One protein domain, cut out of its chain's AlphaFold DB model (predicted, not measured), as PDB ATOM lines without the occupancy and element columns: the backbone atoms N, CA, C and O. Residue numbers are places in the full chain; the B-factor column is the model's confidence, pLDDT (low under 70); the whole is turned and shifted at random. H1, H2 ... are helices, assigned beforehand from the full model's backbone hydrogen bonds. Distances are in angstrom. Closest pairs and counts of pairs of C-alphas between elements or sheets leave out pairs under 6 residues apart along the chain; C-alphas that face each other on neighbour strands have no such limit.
ATOM      1  N   GLN A   2     167.526 217.519 147.636       71.06
ATOM      2  CA  GLN A   2     168.953 217.167 147.720       71.06
ATOM      3  C   GLN A   2     169.300 215.774 147.157       71.06
ATOM      4  O   GLN A   2     170.306 215.625 146.474       71.06
ATOM      5  N   SER A   3     168.430 214.773 147.341       77.75
ATOM      6  CA  SER A   3     168.643 213.416 146.807       77.75
ATOM      7  C   SER A   3     168.747 213.361 145.276       77.75
ATOM      8  O   SER A   3     169.646 212.714 144.753       77.75
ATOM      9  N   ILE A   4     167.876 214.077 144.554       84.94
ATOM     10  CA  ILE A   4     167.887 214.119 143.079       84.94
ATOM     11  C   ILE A   4     169.134 214.851 142.574       84.94
ATOM     12  O   ILE A   4     169.750 214.418 141.610       84.94
ATOM     13  N   TYR A   5     169.545 215.931 143.241       87.94
ATOM     14  CA  TYR A   5     170.787 216.622 142.899       87.94
ATOM     15  C   TYR A   5     172.003 215.691 143.025       87.94
ATOM     16  O   TYR A   5     172.790 215.569 142.087       87.94
ATOM     17  N   HIS A   6     172.124 214.979 144.152       90.56
ATOM     18  CA  HIS A   6     173.226 214.043 144.371       90.56
ATOM     19  C   HIS A   6     173.237 212.893 143.362       90.56
ATOM     20  O   HIS A   6     174.314 212.474 142.952       90.56
ATOM     21  N   LEU A   7     172.068 212.433 142.915       91.25
ATOM     22  CA  LEU A   7     171.936 211.403 141.886       91.25
ATOM     23  C   LEU A   7     172.629 211.805 140.575       91.25
ATOM     24  O   LEU A   7     173.416 211.048 140.008       91.25
ATOM     25  N   LEU A   8     172.365 213.028 140.113       93.06
ATOM     26  CA  LEU A   8     172.883 213.513 138.833       93.06
ATOM     27  C   LEU A   8     174.334 213.952 138.930       93.06
ATOM     28  O   LEU A   8     175.120 213.704 138.018       93.06
ATOM     29  N   GLN A   9     174.709 214.534 140.069       93.81
ATOM     30  CA  GLN A   9     176.107 214.794 140.362       93.81
ATOM     31  C   GLN A   9     176.912 213.489 140.370       93.81
ATOM     32  O   GLN A   9     178.001 213.443 139.807       93.81
ATOM     33  N   HIS A  10     176.369 212.415 140.951       94.31
ATOM     34  CA  HIS A  10     177.036 211.120 140.980       94.31
ATOM     35  C   HIS A  10     177.226 210.535 139.574       94.31
ATOM     36  O   HIS A  10     178.331 210.104 139.262       94.31
ATOM     37  N   ALA A  11     176.215 210.599 138.700       95.75
ATOM     38  CA  ALA A  11     176.357 210.182 137.298       95.75
ATOM     39  C   ALA A  11     177.505 210.916 136.581       95.75
ATOM     40  O   ALA A  11     178.335 210.296 135.913       95.75
ATOM     41  N   ASN A  12     177.597 212.234 136.771       96.25
ATOM     42  CA  ASN A  12     178.677 213.034 136.195       96.25
ATOM     43  C   ASN A  12     180.044 212.686 136.801       96.25
ATOM     44  O   ASN A  12     181.021 212.582 136.065       96.25
ATOM     45  N   ASN A  13     180.113 212.421 138.108       96.19
ATOM     46  CA  ASN A  13     181.346 211.971 138.756       96.19
ATOM     47  C   ASN A  13     181.814 210.608 138.211       96.19
ATOM     48  O   ASN A  13     183.008 210.430 137.991       96.19
ATOM     49  N   VAL A  14     180.893 209.669 137.946       96.12
ATOM     50  CA  VAL A  14     181.217 208.373 137.315       96.12
ATOM     51  C   VAL A  14     181.817 208.570 135.931       96.12
ATOM     52  O   VAL A  14     182.823 207.945 135.599       96.12
ATOM     53  N   ARG A  15     181.244 209.472 135.131       95.06
ATOM     54  CA  ARG A  15     181.797 209.819 133.820       95.06
ATOM     55  C   ARG A  15     183.211 210.395 133.938       95.06
ATOM     56  O   ARG A  15     184.101 209.923 133.237       95.06
ATOM     57  N   SER A  16     183.428 211.362 134.829       96.12
ATOM     58  CA  SER A  16     184.758 211.944 135.053       96.12
ATOM     59  C   SER A  16     185.779 210.903 135.521       96.12
ATOM     60  O   SER A  16     186.903 210.892 135.030       96.12
ATOM     61  N   ALA A  17     185.385 209.984 136.406       95.56
ATOM     62  CA  ALA A  17     186.250 208.890 136.842       95.56
ATOM     63  C   ALA A  17     186.609 207.941 135.685       95.56
ATOM     64  O   ALA A  17     187.763 207.540 135.554       95.56
ATOM     65  N   ALA A  18     185.650 207.616 134.811       94.12
ATOM     66  CA  ALA A  18     185.903 206.797 133.625       94.12
ATOM     67  C   ALA A  18     186.865 207.482 132.636       94.12
ATOM     68  O   ALA A  18     187.728 206.827 132.048       94.12
ATOM     69  N   GLU A  19     186.749 208.801 132.472       93.44
ATOM     70  CA  GLU A  19     187.655 209.604 131.647       93.44
ATOM     71  C   GLU A  19     189.081 209.592 132.212       93.44
ATOM     72  O   GLU A  19     190.038 209.277 131.501       93.44
ATOM     73  N   GLU A  20     189.217 209.842 133.515       93.25
ATOM     74  CA  GLU A  20     190.504 209.813 134.208       93.25
ATOM     75  C   GLU A  20     191.135 208.413 134.171       93.25
ATOM     76  O   GLU A  20     192.339 208.277 133.950       93.25
ATOM     77  N   TYR A  21     190.329 207.357 134.315       91.25
ATOM     78  CA  TYR A  21     190.776 205.970 134.187       91.25
ATOM     79  C   TYR A  21     191.413 205.695 132.816       91.25
ATOM     80  O   TYR A  21     192.512 205.132 132.739       91.25
ATOM     81  N   LEU A  22     190.772 206.132 131.726       89.19
ATOM     82  CA  LEU A  22     191.333 205.972 130.383       89.19
ATOM     83  C   LEU A  22     192.585 206.825 130.172       89.19
ATOM     84  O   LEU A  22     193.556 206.319 129.608       89.19
ATOM     85  N   ALA A  23     192.600 208.070 130.652       89.75
ATOM     86  CA  ALA A  23     193.775 208.936 130.565       89.75
ATOM     87  C   ALA A  23     194.984 208.314 131.289       89.75
ATOM     88  O   ALA A  23     196.074 208.215 130.719       89.75
ATOM     89  N   ARG A  24     194.776 207.782 132.505       88.12
ATOM     90  CA  ARG A  24     195.798 207.030 133.255       88.12
ATOM     91  C   ARG A  24     196.271 205.788 132.497       88.12
ATOM     92  O   ARG A  24     197.454 205.458 132.531       88.12
ATOM     93  N   ARG A  25     195.375 205.070 131.812       83.25
ATOM     94  CA  ARG A  25     195.748 203.892 131.011       83.25
ATOM     95  C   ARG A  25     196.580 204.271 129.783       83.25
ATOM     96  O   ARG A  25     197.562 203.589 129.508       83.25
ATOM     97  N   GLN A  26     196.224 205.349 129.087       82.81
ATOM     98  CA  GLN A  26     196.960 205.845 127.919       82.81
ATOM     99  C   GLN A  26     198.372 206.311 128.292       82.81
ATOM    100  O   GLN A  26     199.329 205.944 127.618       82.81
ATOM    101  N   ALA A  27     198.522 207.024 129.413       84.00
ATOM    102  CA  ALA A  27     199.826 207.481 129.902       84.00
ATOM    103  C   ALA A  27     200.795 206.332 130.237       84.00
ATOM    104  O   ALA A  27     202.010 206.505 130.172       84.00
ATOM    105  N   ARG A  28     200.274 205.143 130.570       81.50
ATOM    106  CA  ARG A  28     201.086 203.967 130.914       81.50
ATOM    107  C   ARG A  28     201.669 203.223 129.703       81.50
ATOM    108  O   ARG A  28     202.380 202.249 129.922       81.50
ATOM    109  N   ASN A  29     201.391 203.633 128.454       64.69
ATOM    110  CA  ASN A  29     201.915 203.028 127.210       64.69
ATOM    111  C   ASN A  29     201.860 201.478 127.152       64.69
ATOM    112  O   ASN A  29     202.614 200.844 126.413       64.69
ATOM    113  N   LYS A  30     200.976 200.837 127.928       61.00
ATOM    114  CA  LYS A  30     200.814 199.380 127.937       61.00
ATOM    115  C   LYS A  30     200.019 198.997 126.690       61.00
ATOM    116  O   LYS A  30     199.018 199.644 126.383       61.00
ATOM    117  N   SER A  31     200.489 197.973 125.969       54.81
ATOM    118  CA  SER A  31     199.846 197.458 124.754       54.81
ATOM    119  C   SER A  31     198.330 197.348 124.934       54.81
ATOM    120  O   SER A  31     197.851 197.007 126.016       54.81
ATOM    121  N   MET A  32     197.593 197.653 123.866       56.03
ATOM    122  CA  MET A  32     196.134 197.758 123.787       56.03
ATOM    123  C   MET A  32     195.447 196.383 123.934       56.03
ATOM    124  O   MET A  32     194.612 195.995 123.122       56.03
ATOM    125  N   THR A  33     195.790 195.606 124.965       59.19
ATOM    126  CA  THR A  33     194.949 194.498 125.406       59.19
ATOM    127  C   THR A  33     193.647 195.121 125.899       59.19
ATOM    128  O   THR A  33     193.637 196.013 126.759       59.19
ATOM    129  N   LYS A  34     192.534 194.743 125.261       57.69
ATOM    130  CA  LYS A  34     191.191 195.200 125.626       57.69
ATOM    131  C   LYS A  34     190.885 194.678 127.030       57.69
ATOM    132  O   LYS A  34     190.443 193.549 127.177       57.69
ATOM    133  N   SER A  35     191.149 195.482 128.056       70.19
ATOM    134  CA  SER A  35     190.638 195.193 129.395       70.19
ATOM    135  C   SER A  35     189.125 195.404 129.394       70.19
ATOM    136  O   SER A  35     188.630 196.371 128.802       70.19
ATOM    137  N   MET A  36     188.399 194.507 130.060       73.38
ATOM    138  CA  MET A  36     186.942 194.575 130.205       73.38
ATOM    139  C   MET A  36     186.494 195.927 130.774       73.38
ATOM    140  O   MET A  36     185.517 196.508 130.301       73.38
ATOM    141  N   THR A  37     187.251 196.487 131.721       79.38
ATOM    142  CA  THR A  37     186.975 197.802 132.324       79.38
ATOM    143  C   THR A  37     187.085 198.946 131.312       79.38
ATOM    144  O   THR A  37     186.232 199.833 131.291       79.38
ATOM    145  N   SER A  38     188.059 198.899 130.397       76.25
ATOM    146  CA  SER A  38     188.176 199.871 129.298       76.25
ATOM    147  C   SER A  38     186.993 199.795 128.328       76.25
ATOM    148  O   SER A  38     186.576 200.820 127.793       76.25
ATOM    149  N   GLY A  39     186.429 198.599 128.117       80.94
ATOM    150  CA  GLY A  39     185.223 198.408 127.306       80.94
ATOM    151  C   GLY A  39     183.996 199.111 127.891       80.94
ATOM    152  O   GLY A  39     183.209 199.689 127.145       80.94
ATOM    153  N   LEU A  40     183.880 199.143 129.222       84.31
ATOM    154  CA  LEU A  40     182.788 199.822 129.927       84.31
ATOM    155  C   LEU A  40     182.896 201.353 129.868       84.31
ATOM    156  O   LEU A  40     181.877 202.037 129.908       84.31
ATOM    157  N   ALA A  41     184.107 201.910 129.753       86.31
ATOM    158  CA  ALA A  41     184.298 203.360 129.686       86.31
ATOM    159  C   ALA A  41     183.757 203.970 128.379       86.31
ATOM    160  O   ALA A  41     183.279 205.101 128.381       86.31
ATOM    161  N   GLY A  42     183.791 203.230 127.264       86.62
ATOM    162  CA  GLY A  42     183.368 203.726 125.949       86.62
ATOM    163  C   GLY A  42     181.934 204.280 125.929       86.62
ATOM    164  O   GLY A  42     181.756 205.464 125.640       86.62
ATOM    165  N   PRO A  43     180.908 203.478 126.274       89.56
ATOM    166  CA  PRO A  43     179.517 203.940 126.338       89.56
ATOM    167  C   PRO A  43     179.282 205.090 127.332       89.56
ATOM    168  O   PRO A  43     178.455 205.975 127.090       89.56
ATOM    169  N   ILE A  44     180.034 205.119 128.439       92.00
ATOM    170  CA  ILE A  44     179.965 206.191 129.441       92.00
ATOM    171  C   ILE A  44     180.474 207.508 128.862       92.00
ATOM    172  O   ILE A  44     179.863 208.552 129.083       92.00
ATOM    173  N   LEU A  45     181.567 207.462 128.099       90.25
ATOM    174  CA  LEU A  45     182.165 208.652 127.509       90.25
ATOM    175  C   LEU A  45     181.470 209.110 126.223       90.25
ATOM    176  O   LEU A  45     181.507 210.302 125.909       90.25
ATOM    177  N   ALA A  46     180.805 208.198 125.511       89.94
ATOM    178  CA  ALA A  46     180.032 208.509 124.310       89.94
ATOM    179  C   ALA A  46     178.824 209.410 124.605       89.94
ATOM    180  O   ALA A  46     178.477 210.267 123.794       89.94
ATOM    181  N   MET A  47     178.194 209.248 125.772       84.25
ATOM    182  CA  MET A  47     177.192 210.201 126.241       84.25
ATOM    183  C   MET A  47     177.868 211.306 127.041       84.25
ATOM    184  O   MET A  47     178.579 211.014 127.996       84.25
ATOM    185  N   GLY A  48     177.631 212.568 126.683       87.62
ATOM    186  CA  GLY A  48     178.109 213.720 127.450       87.62
ATOM    187  C   GLY A  48     177.573 213.762 128.889       87.62
ATOM    188  O   GLY A  48     176.874 212.857 129.349       87.62
ATOM    189  N   ASN A  49     177.895 214.836 129.609       91.81
ATOM    190  CA  ASN A  49     177.399 215.026 130.972       91.81
ATOM    191  C   ASN A  49     175.865 214.978 131.015       91.81
ATOM    192  O   ASN A  49     175.184 215.508 130.136       91.81
ATOM    193  N   VAL A  50     175.323 214.386 132.078       93.56
ATOM    194  CA  VAL A  50     173.884 214.384 132.323       93.56
ATOM    195  C   VAL A  50     173.458 215.812 132.632       93.56
ATOM    196  O   VAL A  50     173.869 216.394 133.639       93.56
ATOM    197  N   HIS A  51     172.643 216.385 131.750       90.25
ATOM    198  CA  HIS A  51     172.085 217.720 131.923       90.25
ATOM    199  C   HIS A  51     170.911 217.693 132.900       90.25
ATOM    200  O   HIS A  51     170.067 216.792 132.859       90.25
ATOM    201  N   PHE A  52     170.843 218.701 133.766       92.00
ATOM    202  CA  PHE A  52     169.774 218.815 134.748       92.00
ATOM    203  C   PHE A  52     169.548 220.235 135.224       92.00
ATOM    204  O   PHE A  52     170.435 221.079 135.118       92.00
ATOM    205  N   LEU A  53     168.361 220.477 135.783       91.62
ATOM    206  CA  LEU A  53     168.014 221.741 136.421       91.62
ATOM    207  C   LEU A  53     168.268 221.648 137.936       91.62
ATOM    208  O   LEU A  53     167.474 221.004 138.633       91.62
ATOM    209  N   PRO A  54     169.310 222.297 138.492       87.06
ATOM    210  CA  PRO A  54     169.623 222.201 139.922       87.06
ATOM    211  C   PRO A  54     168.530 222.802 140.815       87.06
ATOM    212  O   PRO A  54     168.310 222.344 141.930       87.06
ATOM    213  N   ALA A  55     167.810 223.806 140.304       87.62
ATOM    214  CA  ALA A  55     166.741 224.507 141.014       87.62
ATOM    215  C   ALA A  55     165.376 223.786 140.971       87.62
ATOM    216  O   ALA A  55     164.371 224.336 141.434       87.62
ATOM    217  N   ALA A  56     165.300 222.576 140.403       88.69
ATOM    218  CA  ALA A  56     164.050 221.830 140.300       88.69
ATOM    219  C   ALA A  56     163.476 221.502 141.691       88.69
ATOM    220  O   ALA A  56     164.122 220.862 142.524       88.69
ATOM    221  N   LYS A  57     162.224 221.906 141.941       85.00
ATOM    222  CA  LYS A  57     161.544 221.630 143.215       85.00
ATOM    223  C   LYS A  57     160.970 220.216 143.244       85.00
ATOM    224  O   LYS A  57     160.482 219.711 142.234       85.00
ATOM    225  N   SER A  58     160.991 219.583 144.416       82.38
ATOM    226  CA  SER A  58     160.347 218.280 144.625       82.38
ATOM    227  C   SER A  58     158.862 218.337 144.231       82.38
ATOM    228  O   SER A  58     158.198 219.338 144.479       82.38
ATOM    229  N   GLY A  59     158.365 217.283 143.580       81.44
ATOM    230  CA  GLY A  59     156.981 217.193 143.091       81.44
ATOM    231  C   GLY A  59     156.708 217.880 141.746       81.44
ATOM    232  O   GLY A  59     155.658 217.640 141.153       81.44
ATOM    233  N   THR A  60     157.642 218.685 141.225       90.06
ATOM    234  CA  THR A  60     157.497 219.344 139.914       90.06
ATOM    235  C   THR A  60     157.821 218.420 138.740       90.06
ATOM    236  O   THR A  60     158.507 217.408 138.893       90.06
ATOM    237  N   PHE A  61     157.370 218.804 137.542       91.81
ATOM    238  CA  PHE A  61     157.741 218.138 136.292       91.81
ATOM    239  C   PHE A  61     159.259 218.159 136.048       91.81
ATOM    240  O   PHE A  61     159.835 217.132 135.723       91.81
ATOM    241  N   PHE A  62     159.942 219.266 136.363       92.62
ATOM    242  CA  PHE A  62     161.406 219.349 136.252       92.62
ATOM    243  C   PHE A  62     162.148 218.340 137.139       92.62
ATOM    244  O   PHE A  62     163.226 217.874 136.784       92.62
ATOM    245  N   ALA A  63     161.589 217.981 138.300       91.31
ATOM    246  CA  ALA A  63     162.179 216.938 139.132       91.31
ATOM    247  C   ALA A  63     161.989 215.545 138.508       91.31
ATOM    248  O   ALA A  63     162.909 214.736 138.583       91.31
ATOM    249  N   ARG A  64     160.840 215.286 137.862       94.62
ATOM    250  CA  ARG A  64     160.602 214.061 137.077       94.62
ATOM    251  C   ARG A  64     161.567 213.957 135.903       94.62
ATOM    252  O   ARG A  64     162.186 212.911 135.749       94.62
ATOM    253  N   ASP A  65     161.768 215.045 135.165       95.50
ATOM    254  CA  ASP A  65     162.722 215.102 134.050       95.50
ATOM    255  C   ASP A  65     164.154 214.838 134.506       95.50
ATOM    256  O   ASP A  65     164.844 214.005 133.924       95.50
ATOM    257  N   ASN A  66     164.591 215.468 135.599       95.19
ATOM    258  CA  ASN A  66     165.908 215.210 136.180       95.19
ATOM    259  C   ASN A  66     166.105 213.715 136.503       95.19
ATOM    260  O   ASN A  66     167.137 213.139 136.167       95.19
ATOM    261  N   VAL A  67     165.114 213.063 137.122       95.81
ATOM    262  CA  VAL A  67     165.185 211.624 137.430       95.81
ATOM    263  C   VAL A  67     165.136 210.772 136.154       95.81
ATOM    264  O   VAL A  67     165.886 209.808 136.036       95.81
ATOM    265  N   SER A  68     164.325 211.151 135.167       96.56
ATOM    266  CA  SER A  68     164.257 210.478 133.863       96.56
ATOM    267  C   SER A  68     165.604 210.519 133.132       96.56
ATOM    268  O   SER A  68     166.074 209.495 132.631       96.56
ATOM    269  N   ASN A  69     166.288 211.668 133.163       96.25
ATOM    270  CA  ASN A  69     167.626 211.831 132.596       96.25
ATOM    271  C   ASN A  69     168.638 210.883 133.254       96.25
ATOM    272  O   ASN A  69     169.447 210.274 132.553       96.25
ATOM    273  N   PHE A  70     168.564 210.697 134.578       97.00
ATOM    274  CA  PHE A  70     169.396 209.714 135.277       97.00
ATOM    275  C   PHE A  70     169.140 208.285 134.811       97.00
ATOM    276  O   PHE A  70     170.080 207.551 134.516       97.00
ATOM    277  N   ILE A  71     167.869 207.881 134.763       97.38
ATOM    278  CA  ILE A  71     167.476 206.517 134.396       97.38
ATOM    279  C   ILE A  71     167.913 206.232 132.953       97.38
ATOM    280  O   ILE A  71     168.476 205.176 132.662       97.38
ATOM    281  N   ALA A  72     167.726 207.198 132.051       97.00
ATOM    282  CA  ALA A  72     168.205 207.109 130.677       97.00
ATOM    283  C   ALA A  72     169.734 206.977 130.602       97.00
ATOM    284  O   ALA A  72     170.236 206.192 129.795       97.00
ATOM    285  N   TRP A  73     170.468 207.701 131.450       97.25
ATOM    286  CA  TRP A  73     171.919 207.578 131.551       97.25
ATOM    287  C   TRP A  73     172.356 206.204 132.066       97.25
ATOM    288  O   TRP A  73     173.181 205.556 131.427       97.25
ATOM    289  N   CYS A  74     171.741 205.694 133.132       97.25
ATOM    290  CA  CYS A  74     172.011 204.353 133.654       97.25
ATOM    291  C   CYS A  74     171.807 203.268 132.588       97.25
ATOM    292  O   CYS A  74     172.648 202.386 132.409       97.25
ATOM    293  N   ARG A  75     170.716 203.370 131.827       96.56
ATOM    294  CA  ARG A  75     170.394 202.440 130.741       96.56
ATOM    295  C   ARG A  75     171.413 202.481 129.603       96.56
ATOM    296  O   ARG A  75     171.823 201.439 129.116       96.56
ATOM    297  N   LYS A  76     171.805 203.672 129.147       95.19
ATOM    298  CA  LYS A  76     172.612 203.829 127.923       95.19
ATOM    299  C   LYS A  76     174.117 203.817 128.179       95.19
ATOM    300  O   LYS A  76     174.851 203.169 127.444       95.19
ATOM    301  N   SER A  77     174.567 204.552 129.194       95.12
ATOM    302  CA  SER A  77     175.989 204.719 129.507       95.12
ATOM    303  C   SER A  77     176.513 203.591 130.359       95.12
ATOM    304  O   SER A  77     177.566 203.043 130.059       95.12
ATOM    305  N   LEU A  78     175.788 203.246 131.423       94.00
ATOM    306  CA  LEU A  78     176.216 202.151 132.271       94.00
ATOM    307  C   LEU A  78     175.813 200.808 131.683       94.00
ATOM    308  O   LEU A  78     176.612 199.896 131.825       94.00
ATOM    309  N   GLN A  79     174.671 200.705 130.984       94.56
ATOM    310  CA  GLN A  79     174.035 199.458 130.510       94.56
ATOM    311  C   GLN A  79     173.369 198.656 131.638       94.56
ATOM    312  O   GLN A  79     173.541 197.438 131.738       94.56
ATOM    313  N   ILE A  80     172.738 199.341 132.598       95.62
ATOM    314  CA  ILE A  80     172.063 198.681 133.729       95.62
ATOM    315  C   ILE A  80     170.838 197.935 133.207       95.62
ATOM    316  O   ILE A  80     170.082 198.482 132.406       95.62
ATOM    317  N   PHE A  81     170.659 196.689 133.655       95.31
ATOM    318  CA  PHE A  81     169.525 195.863 133.252       95.31
ATOM    319  C   PHE A  81     168.198 196.511 133.649       95.31
ATOM    320  O   PHE A  81     168.073 197.052 134.747       95.31
ATOM    321  N   GLU A  82     167.186 196.396 132.784       95.44
ATOM    322  CA  GLU A  82     165.866 197.005 133.008       95.44
ATOM    323  C   GLU A  82     165.236 196.579 134.338       95.44
ATOM    324  O   GLU A  82     164.607 197.394 135.000       95.44
ATOM    325  N   CYS A  83     165.456 195.335 134.774       96.06
ATOM    326  CA  CYS A  83     164.937 194.827 136.046       96.06
ATOM    327  C   CYS A  83     165.568 195.472 137.293       96.06
ATOM    328  O   CYS A  83     165.028 195.324 138.386       96.06
ATOM    329  N   LEU A  84     166.698 196.169 137.144       96.88
ATOM    330  CA  LEU A  84     167.367 196.906 138.217       96.88
ATOM    331  C   LEU A  84     167.082 198.410 138.154       96.88
ATOM    332  O   LEU A  84     167.419 199.128 139.094       96.88
ATOM    333  N   LEU A  85     166.496 198.904 137.059       97.19
ATOM    334  CA  LEU A  85     166.114 200.304 136.930       97.19
ATOM    335  C   LEU A  85     164.818 200.568 137.703       97.19
ATOM    336  O   LEU A  85     163.912 199.742 137.754       97.19
ATOM    337  N   PHE A  86     164.736 201.755 138.294       97.38
ATOM    338  CA  PHE A  86     163.533 202.253 138.955       97.38
ATOM    339  C   PHE A  86     162.809 203.255 138.049       97.38
ATOM    340  O   PHE A  86     163.393 203.796 137.107       97.38
ATOM    341  N   GLU A  87     161.548 203.538 138.357       95.94
ATOM    342  CA  GLU A  87     160.743 204.546 137.671       95.94
ATOM    343  C   GLU A  87     160.830 205.915 138.356       95.94
ATOM    344  O   GLU A  87     161.103 206.039 139.549       95.94
ATOM    345  N   THR A  88     160.542 206.992 137.624       94.75
ATOM    346  CA  THR A  88     160.588 208.359 138.181       94.75
ATOM    347  C   THR A  88     159.713 208.517 139.428       94.75
ATOM    348  O   THR A  88     160.103 209.175 140.400       94.75
ATOM    349  N   ASP A  89     158.554 207.866 139.425       92.94
ATOM    350  CA  ASP A  89     157.583 207.884 140.508       92.94
ATOM    351  C   ASP A  89     158.032 207.082 141.745       92.94
ATOM    352  O   ASP A  89     157.659 207.453 142.864       92.94
ATOM    353  N   ASP A  90     158.899 206.074 141.589       94.25
ATOM    354  CA  ASP A  90     159.457 205.298 142.707       94.25
ATOM    355  C   ASP A  90     160.238 206.194 143.667       94.25
ATOM    356  O   ASP A  90     160.088 206.094 144.888       94.25
ATOM    357  N   LEU A  91     161.027 207.116 143.106       92.75
ATOM    358  CA  LEU A  91     161.831 208.072 143.860       92.75
ATOM    359  C   LEU A  91     161.021 209.303 144.284       92.75
ATOM    360  O   LEU A  91     161.145 209.767 145.418       92.75
ATOM    361  N   ILE A  92     160.199 209.859 143.390       89.94
ATOM    362  CA  ILE A  92     159.519 211.141 143.643       89.94
ATOM    363  C   ILE A  92     158.358 210.989 144.617       89.94
ATOM    364  O   ILE A  92     158.185 211.844 145.486       89.94
ATOM    365  N   MET A  93     157.584 209.912 144.493       88.69
ATOM    366  CA  MET A  93     156.495 209.602 145.420       88.69
ATOM    367  C   MET A  93     156.924 208.663 146.549       88.69
ATOM    368  O   MET A  93     156.085 208.308 147.372       88.69
ATOM    369  N   ARG A  94     158.206 208.270 146.605       89.75
ATOM    370  CA  ARG A  94     158.758 207.338 147.604       89.75
ATOM    371  C   ARG A  94     157.966 206.029 147.704       89.75
ATOM    372  O   ARG A  94     157.730 205.517 148.793       89.75
ATOM    373  N   LYS A  95     157.514 205.508 146.561       90.38
ATOM    374  CA  LYS A  95     156.669 204.307 146.518       90.38
ATOM    375  C   LYS A  95     157.483 203.018 146.578       90.38
ATOM    376  O   LYS A  95     157.067 202.089 147.258       90.38
ATOM    377  N   ASN A  96     158.645 202.980 145.921       92.94
ATOM    378  CA  ASN A  96     159.466 201.773 145.802       92.94
ATOM    379  C   ASN A  96     160.950 202.080 146.047       92.94
ATOM    380  O   ASN A  96     161.795 201.979 145.160       92.94
ATOM    381  N   GLU A  97     161.294 202.436 147.284       94.25
ATOM    382  CA  GLU A  97     162.673 202.789 147.660       94.25
ATOM    383  C   GLU A  97     163.668 201.642 147.424       94.25
ATOM    384  O   GLU A  97     164.829 201.884 147.106       94.25
ATOM    385  N   LYS A  98     163.205 200.386 147.507       95.81
ATOM    386  CA  LYS A  98     164.027 199.199 147.230       95.81
ATOM    387  C   LYS A  98     164.587 199.203 145.807       95.81
ATOM    388  O   LYS A  98     165.774 198.950 145.635       95.81
ATOM    389  N   HIS A  99     163.768 199.523 144.803       96.38
ATOM    390  CA  HIS A  99     164.216 199.574 143.407       96.38
ATOM    391  C   HIS A  99     165.250 200.686 143.202       96.38
ATOM    392  O   HIS A  99     166.260 200.485 142.531       96.38
ATOM    393  N   VAL A 100     165.047 201.836 143.856       96.44
ATOM    394  CA  VAL A 100     166.020 202.936 143.845       96.44
ATOM    395  C   VAL A 100     167.361 202.473 144.419       96.44
ATOM    396  O   VAL A 100     168.399 202.694 143.803       96.44
ATOM    397  N   ILE A 101     167.352 201.801 145.575       96.19
ATOM    398  CA  ILE A 101     168.574 201.310 146.228       96.19
ATOM    399  C   ILE A 101     169.299 200.284 145.347       96.19
ATOM    400  O   ILE A 101     170.512 200.393 145.181       96.19
ATOM    401  N   LEU A 102     168.578 199.327 144.752       97.00
ATOM    402  CA  LEU A 102     169.170 198.318 143.864       97.00
ATOM    403  C   LEU A 102     169.868 198.955 142.658       97.00
ATOM    404  O   LEU A 102     171.012 198.613 142.361       97.00
ATOM    405  N   CYS A 103     169.222 199.937 142.024       97.62
ATOM    406  CA  CYS A 103     169.825 200.699 140.935       97.62
ATOM    407  C   CYS A 103     171.109 201.414 141.385       97.62
ATOM    408  O   CYS A 103     172.138 201.327 140.719       97.62
ATOM    409  N   LEU A 104     171.082 202.089 142.539       97.25
ATOM    410  CA  LEU A 104     172.240 202.825 143.057       97.25
ATOM    411  C   LEU A 104     173.420 201.922 143.426       97.25
ATOM    412  O   LEU A 104     174.567 202.296 143.179       97.25
ATOM    413  N   LEU A 105     173.161 200.742 143.995       97.44
ATOM    414  CA  LEU A 105     174.209 199.756 144.266       97.44
ATOM    415  C   LEU A 105     174.864 199.292 142.964       97.44
ATOM    416  O   LEU A 105     176.088 199.205 142.891       97.44
ATOM    417  N   GLU A 106     174.073 199.082 141.915       97.62
ATOM    418  CA  GLU A 106     174.590 198.696 140.606       97.62
ATOM    419  C   GLU A 106     175.415 199.813 139.944       97.62
ATOM    420  O   GLU A 106     176.490 199.559 139.393       97.62
ATOM    421  N   VAL A 107     174.977 201.071 140.064       97.38
ATOM    422  CA  VAL A 107     175.771 202.241 139.651       97.38
ATOM    423  C   VAL A 107     177.108 202.272 140.394       97.38
ATOM    424  O   VAL A 107     178.150 202.463 139.766       97.38
ATOM    425  N   ALA A 108     177.102 202.028 141.707       96.56
ATOM    426  CA  ALA A 108     178.315 202.028 142.517       96.56
ATOM    427  C   ALA A 108     179.278 200.889 142.144       96.56
ATOM    428  O   ALA A 108     180.480 201.133 142.038       96.56
ATOM    429  N   ARG A 109     178.773 199.676 141.870       95.62
ATOM    430  CA  ARG A 109     179.591 198.559 141.357       95.62
ATOM    431  C   ARG A 109     180.314 198.940 140.069       95.62
ATOM    432  O   ARG A 109     181.499 198.652 139.920       95.62
ATOM    433  N   ARG A 110     179.624 199.618 139.148       95.31
ATOM    434  CA  ARG A 110     180.209 200.063 137.870       95.31
ATOM    435  C   ARG A 110     181.188 201.214 138.054       95.31
ATOM    436  O   ARG A 110     182.268 201.166 137.481       95.31
ATOM    437  N   GLY A 111     180.853 202.200 138.886       95.69
ATOM    438  CA  GLY A 111     181.746 203.313 139.218       95.69
ATOM    439  C   GLY A 111     183.051 202.852 139.872       95.69
ATOM    440  O   GLY A 111     184.123 203.365 139.552       95.69
ATOM    441  N   ALA A 112     182.988 201.829 140.727       94.81
ATOM    442  CA  ALA A 112     184.157 201.274 141.405       94.81
ATOM    443  C   ALA A 112     185.193 200.664 140.448       94.81
ATOM    444  O   ALA A 112     186.380 200.663 140.765       94.81
ATOM    445  N   LYS A 113     184.776 200.209 139.256       92.38
ATOM    446  CA  LYS A 113     185.691 199.731 138.201       92.38
ATOM    447  C   LYS A 113     186.577 200.845 137.631       92.38
ATOM    448  O   LYS A 113     187.589 200.552 137.006       92.38
ATOM    449  N   PHE A 114     186.213 202.107 137.861       93.62
ATOM    450  CA  PHE A 114     186.996 203.287 137.489       93.62
ATOM    451  C   PHE A 114     187.710 203.926 138.691       93.62
ATOM    452  O   PHE A 114     188.192 205.051 138.591       93.62
ATOM    453  N   GLY A 115     187.778 203.229 139.832       91.12
ATOM    454  CA  GLY A 115     188.474 203.699 141.034       91.12
ATOM    455  C   GLY A 115     187.647 204.604 141.953       91.12
ATOM    456  O   GLY A 115     188.199 205.211 142.867       91.12
ATOM    457  N   MET A 116     186.330 204.715 141.750       94.62
ATOM    458  CA  MET A 116     185.468 205.414 142.709       94.62
ATOM    459  C   MET A 116     185.280 204.600 143.993       94.62
ATOM    460  O   MET A 116     185.120 203.380 143.947       94.62
ATOM    461  N   LEU A 117     185.199 205.284 145.139       93.50
ATOM    462  CA  LEU A 117     184.887 204.633 146.409       93.50
ATOM    463  C   LEU A 117     183.457 204.069 146.385       93.50
ATOM    464  O   LEU A 117     182.481 204.809 146.244       93.50
ATOM    465  N   ALA A 118     183.345 202.752 146.543       94.50
ATOM    466  CA  ALA A 118     182.070 202.050 146.630       94.50
ATOM    467  C   ALA A 118     181.501 202.098 148.063       94.50
ATOM    468  O   ALA A 118     182.267 202.245 149.016       94.50
ATOM    469  N   PRO A 119     180.184 201.939 148.273       95.06
ATOM    470  CA  PRO A 119     179.625 201.763 149.612       95.06
ATOM    471  C   PRO A 119     180.087 200.438 150.237       95.06
ATOM    472  O   PRO A 119     180.386 199.482 149.524       95.06
ATOM    473  N   MET A 120     180.084 200.368 151.574       96.06
ATOM    474  CA  MET A 120     180.581 199.217 152.348       96.06
ATOM    475  C   MET A 120     180.010 197.879 151.874       96.06
ATOM    476  O   MET A 120     180.755 196.919 151.740       96.06
ATOM    477  N   LEU A 121     178.711 197.828 151.554       96.81
ATOM    478  CA  LEU A 121     178.072 196.611 151.057       96.81
ATOM    479  C   LEU A 121     178.766 196.066 149.800       96.81
ATOM    480  O   LEU A 121     179.123 194.898 149.761       96.81
ATOM    481  N   VAL A 122     179.039 196.928 148.818       96.44
ATOM    482  CA  VAL A 122     179.721 196.542 147.571       96.44
ATOM    483  C   VAL A 122     181.190 196.182 147.821       96.44
ATOM    484  O   VAL A 122     181.742 195.317 147.145       96.44
ATOM    485  N   GLN A 123     181.842 196.835 148.787       95.44
ATOM    486  CA  GLN A 123     183.210 196.475 149.173       95.44
ATOM    487  C   GLN A 123     183.260 195.074 149.796       95.44
ATOM    488  O   GLN A 123     184.128 194.287 149.429       95.44
ATOM    489  N   MET A 124     182.309 194.756 150.682       95.81
ATOM    490  CA  MET A 124     182.190 193.435 151.299       95.81
ATOM    491  C   MET A 124     181.856 192.358 150.262       95.81
ATOM    492  O   MET A 124     182.508 191.322 150.271       95.81
ATOM    493  N   GLU A 125     180.927 192.616 149.329       95.12
ATOM    494  CA  GLU A 125     180.639 191.715 148.194       95.12
ATOM    495  C   GLU A 125     181.937 191.349 147.446       95.12
ATOM    496  O   GLU A 125     182.302 190.181 147.356       95.12
ATOM    497  N   ARG A 126     182.718 192.356 147.025       91.88
ATOM    498  CA  ARG A 126     183.998 192.145 146.324       91.88
ATOM    499  C   ARG A 126     185.067 191.466 147.177       91.88
ATOM    500  O   ARG A 126     185.992 190.866 146.634       91.88
ATOM    501  N   GLN A 127     185.039 191.652 148.493       94.06
ATOM    502  CA  GLN A 127     185.964 190.965 149.389       94.06
ATOM    503  C   GLN A 127     185.636 189.473 149.438       94.06
ATOM    504  O   GLN A 127     186.529 188.663 149.213       94.06
ATOM    505  N   ILE A 128     184.363 189.135 149.640       95.94
ATOM    506  CA  ILE A 128     183.885 187.751 149.666       95.94
ATOM    507  C   ILE A 128     184.205 187.051 148.338       95.94
ATOM    508  O   ILE A 128     184.773 185.963 148.348       95.94
ATOM    509  N   ASP A 129     183.932 187.690 147.196       92.69
ATOM    510  CA  ASP A 129     184.223 187.108 145.877       92.69
ATOM    511  C   ASP A 129     185.722 186.809 145.687       92.69
ATOM    512  O   ASP A 129     186.090 185.780 145.113       92.69
ATOM    513  N   ARG A 130     186.603 187.684 146.198       92.00
ATOM    514  CA  ARG A 130     188.062 187.481 146.157       92.00
ATOM    515  C   ARG A 130     188.508 186.326 147.048       92.00
ATOM    516  O   ARG A 130     189.338 185.535 146.611       92.00
ATOM    517  N   GLU A 131     187.965 186.225 148.259       93.12
ATOM    518  CA  GLU A 131     188.258 185.127 149.190       93.12
ATOM    519  C   GLU A 131     187.825 183.780 148.591       93.12
ATOM    520  O   GLU A 131     188.639 182.864 148.484       93.12
ATOM    521  N   ILE A 132     186.598 183.696 148.065       93.19
ATOM    522  CA  ILE A 132     186.079 182.488 147.404       93.19
ATOM    523  C   ILE A 132     186.945 182.096 146.199       93.19
ATOM    524  O   ILE A 132     187.256 180.920 145.996       93.19
ATOM    525  N   ALA A 133     187.348 183.063 145.373       91.44
ATOM    526  CA  ALA A 133     188.180 182.774 144.212       91.44
ATOM    527  C   ALA A 133     189.599 182.316 144.597       91.44
ATOM    528  O   ALA A 133     190.156 181.430 143.940       91.44
ATOM    529  N   ALA A 134     190.171 182.879 145.665       91.75
ATOM    530  CA  ALA A 134     191.453 182.449 146.211       91.75
ATOM    531  C   ALA A 134     191.382 181.009 146.745       91.75
ATOM    532  O   ALA A 134     192.247 180.197 146.408       91.75
ATOM    533  N   ASP A 135     190.320 180.670 147.479       90.69
ATOM    534  CA  ASP A 135     190.081 179.319 147.992       90.69
ATOM    535  C   ASP A 135     189.922 178.302 146.854       90.69
ATOM    536  O   ASP A 135     190.566 177.251 146.859       90.69
ATOM    537  N   ASN A 136     189.152 178.637 145.814       90.69
ATOM    538  CA  ASN A 136     188.984 177.779 144.634       90.69
ATOM    539  C   ASN A 136     190.316 177.515 143.910       90.69
ATOM    540  O   ASN A 136     190.577 176.391 143.468       90.69
ATOM    541  N   LYS A 137     191.179 178.536 143.811       89.31
ATOM    542  CA  LYS A 137     192.523 178.412 143.230       89.31
ATOM    543  C   LYS A 137     193.434 177.549 144.107       89.31
ATOM    544  O   LYS A 137     194.152 176.703 143.578       89.31
ATOM    545  N   ALA A 138     193.388 177.731 145.427       85.00
ATOM    546  CA  ALA A 138     194.166 176.948 146.386       85.00
ATOM    547  C   ALA A 138     193.745 175.469 146.415       85.00
ATOM    548  O   ALA A 138     194.595 174.589 146.541       85.00
ATOM    549  N   MET A 139     192.455 175.181 146.219       80.44
ATOM    550  CA  MET A 139     191.925 173.818 146.102       80.44
ATOM    551  C   MET A 139     192.160 173.173 144.724       80.44
ATOM    552  O   MET A 139     191.716 172.050 144.491       80.44
ATOM    553  N   GLY A 140     192.861 173.848 143.802       67.25
ATOM    554  CA  GLY A 140     193.175 173.310 142.475       67.25
ATOM    555  C   GLY A 140     191.952 173.131 141.569       67.25
ATOM    556  O   GLY A 140     192.037 172.433 140.559       67.25
TER     557      GLY A 140
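What this domain is: This is residues 2 to 140 of the 201 residues of an uncharacterized protein of Phlebotomus papatasi (UniProt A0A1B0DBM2). A long helix, H1, runs along one side of an elongated helical body, with H3 packed on its first part, H2 crossing it farther along and H5 meeting it near H5's end. Short H4 sits beside H3, and H6 leads away from H5, its residues 127 to 138 sticking out with 139 and 140; residues 26 to 35 also stick out. The printed part has 139 residues, with six named helices, H1 to H6 in chain order, and no named strand: all helix. It is only just compact, close to loose, with a radius of gyration of the C-alphas of 17.1 A and spans of 56 by 35 by 22 A.

Where its parts are: H1, residues 2 to 27, measures 36.9 A, from C-alpha 2 at (168.953, 217.167, 147.720). H3, residues 61 to 78, measures 24.8 A, and H5, residues 97 to 112, 22.4 A. H2 is residues 36 to 46 and H4 residues 88 to 92. H6, residues 120 to 138, measures 26.8 A, to C-alpha 138 at (194.166, 176.948, 146.386).

How they stand to each other: H1 touches H3 with residues 4 to 11 alone, the same way at a shallow tilt of 28 degrees; the closest C-alphas, of Leu 8 and Phe 70, are 6.3 A apart. With residues 15 to 22 alone it touches H2, opposite ways at a steep tilt of 60 degrees, closest at C-alphas 18 and 41, 5.5 A. H1 and H5 only just touch, with 3 pairs of C-alphas within 8 A, closest at Val 14 and Gly 111, 5.4 A. H2 and H3 form a helical hairpin, closest at C-alphas 44 and 77, 4.2 A. H4 touches H3, closest at C-alphas 88 and 67, 5.7 A. H5 and H6 only just touch, with 3 pairs, closest at C-alphas 109 and 122, 6.5 A. The packing is only just mostly crossed, 2 of 6 tilts being shallow. Every O i to N i+4 pair is within hydrogen-bond range in H1, H3, H4, H5 and H6, and 4 of 7 in H2.

The domain as a whole: The C-alphas farthest apart, of Thr 60 and Gly 140, are 58.3 A apart. The printed part has no cut, and the link from H2 to H3 is long. Mean pLDDT of the printed part is 90.1; residues 29 to 34 and 140 are under 70.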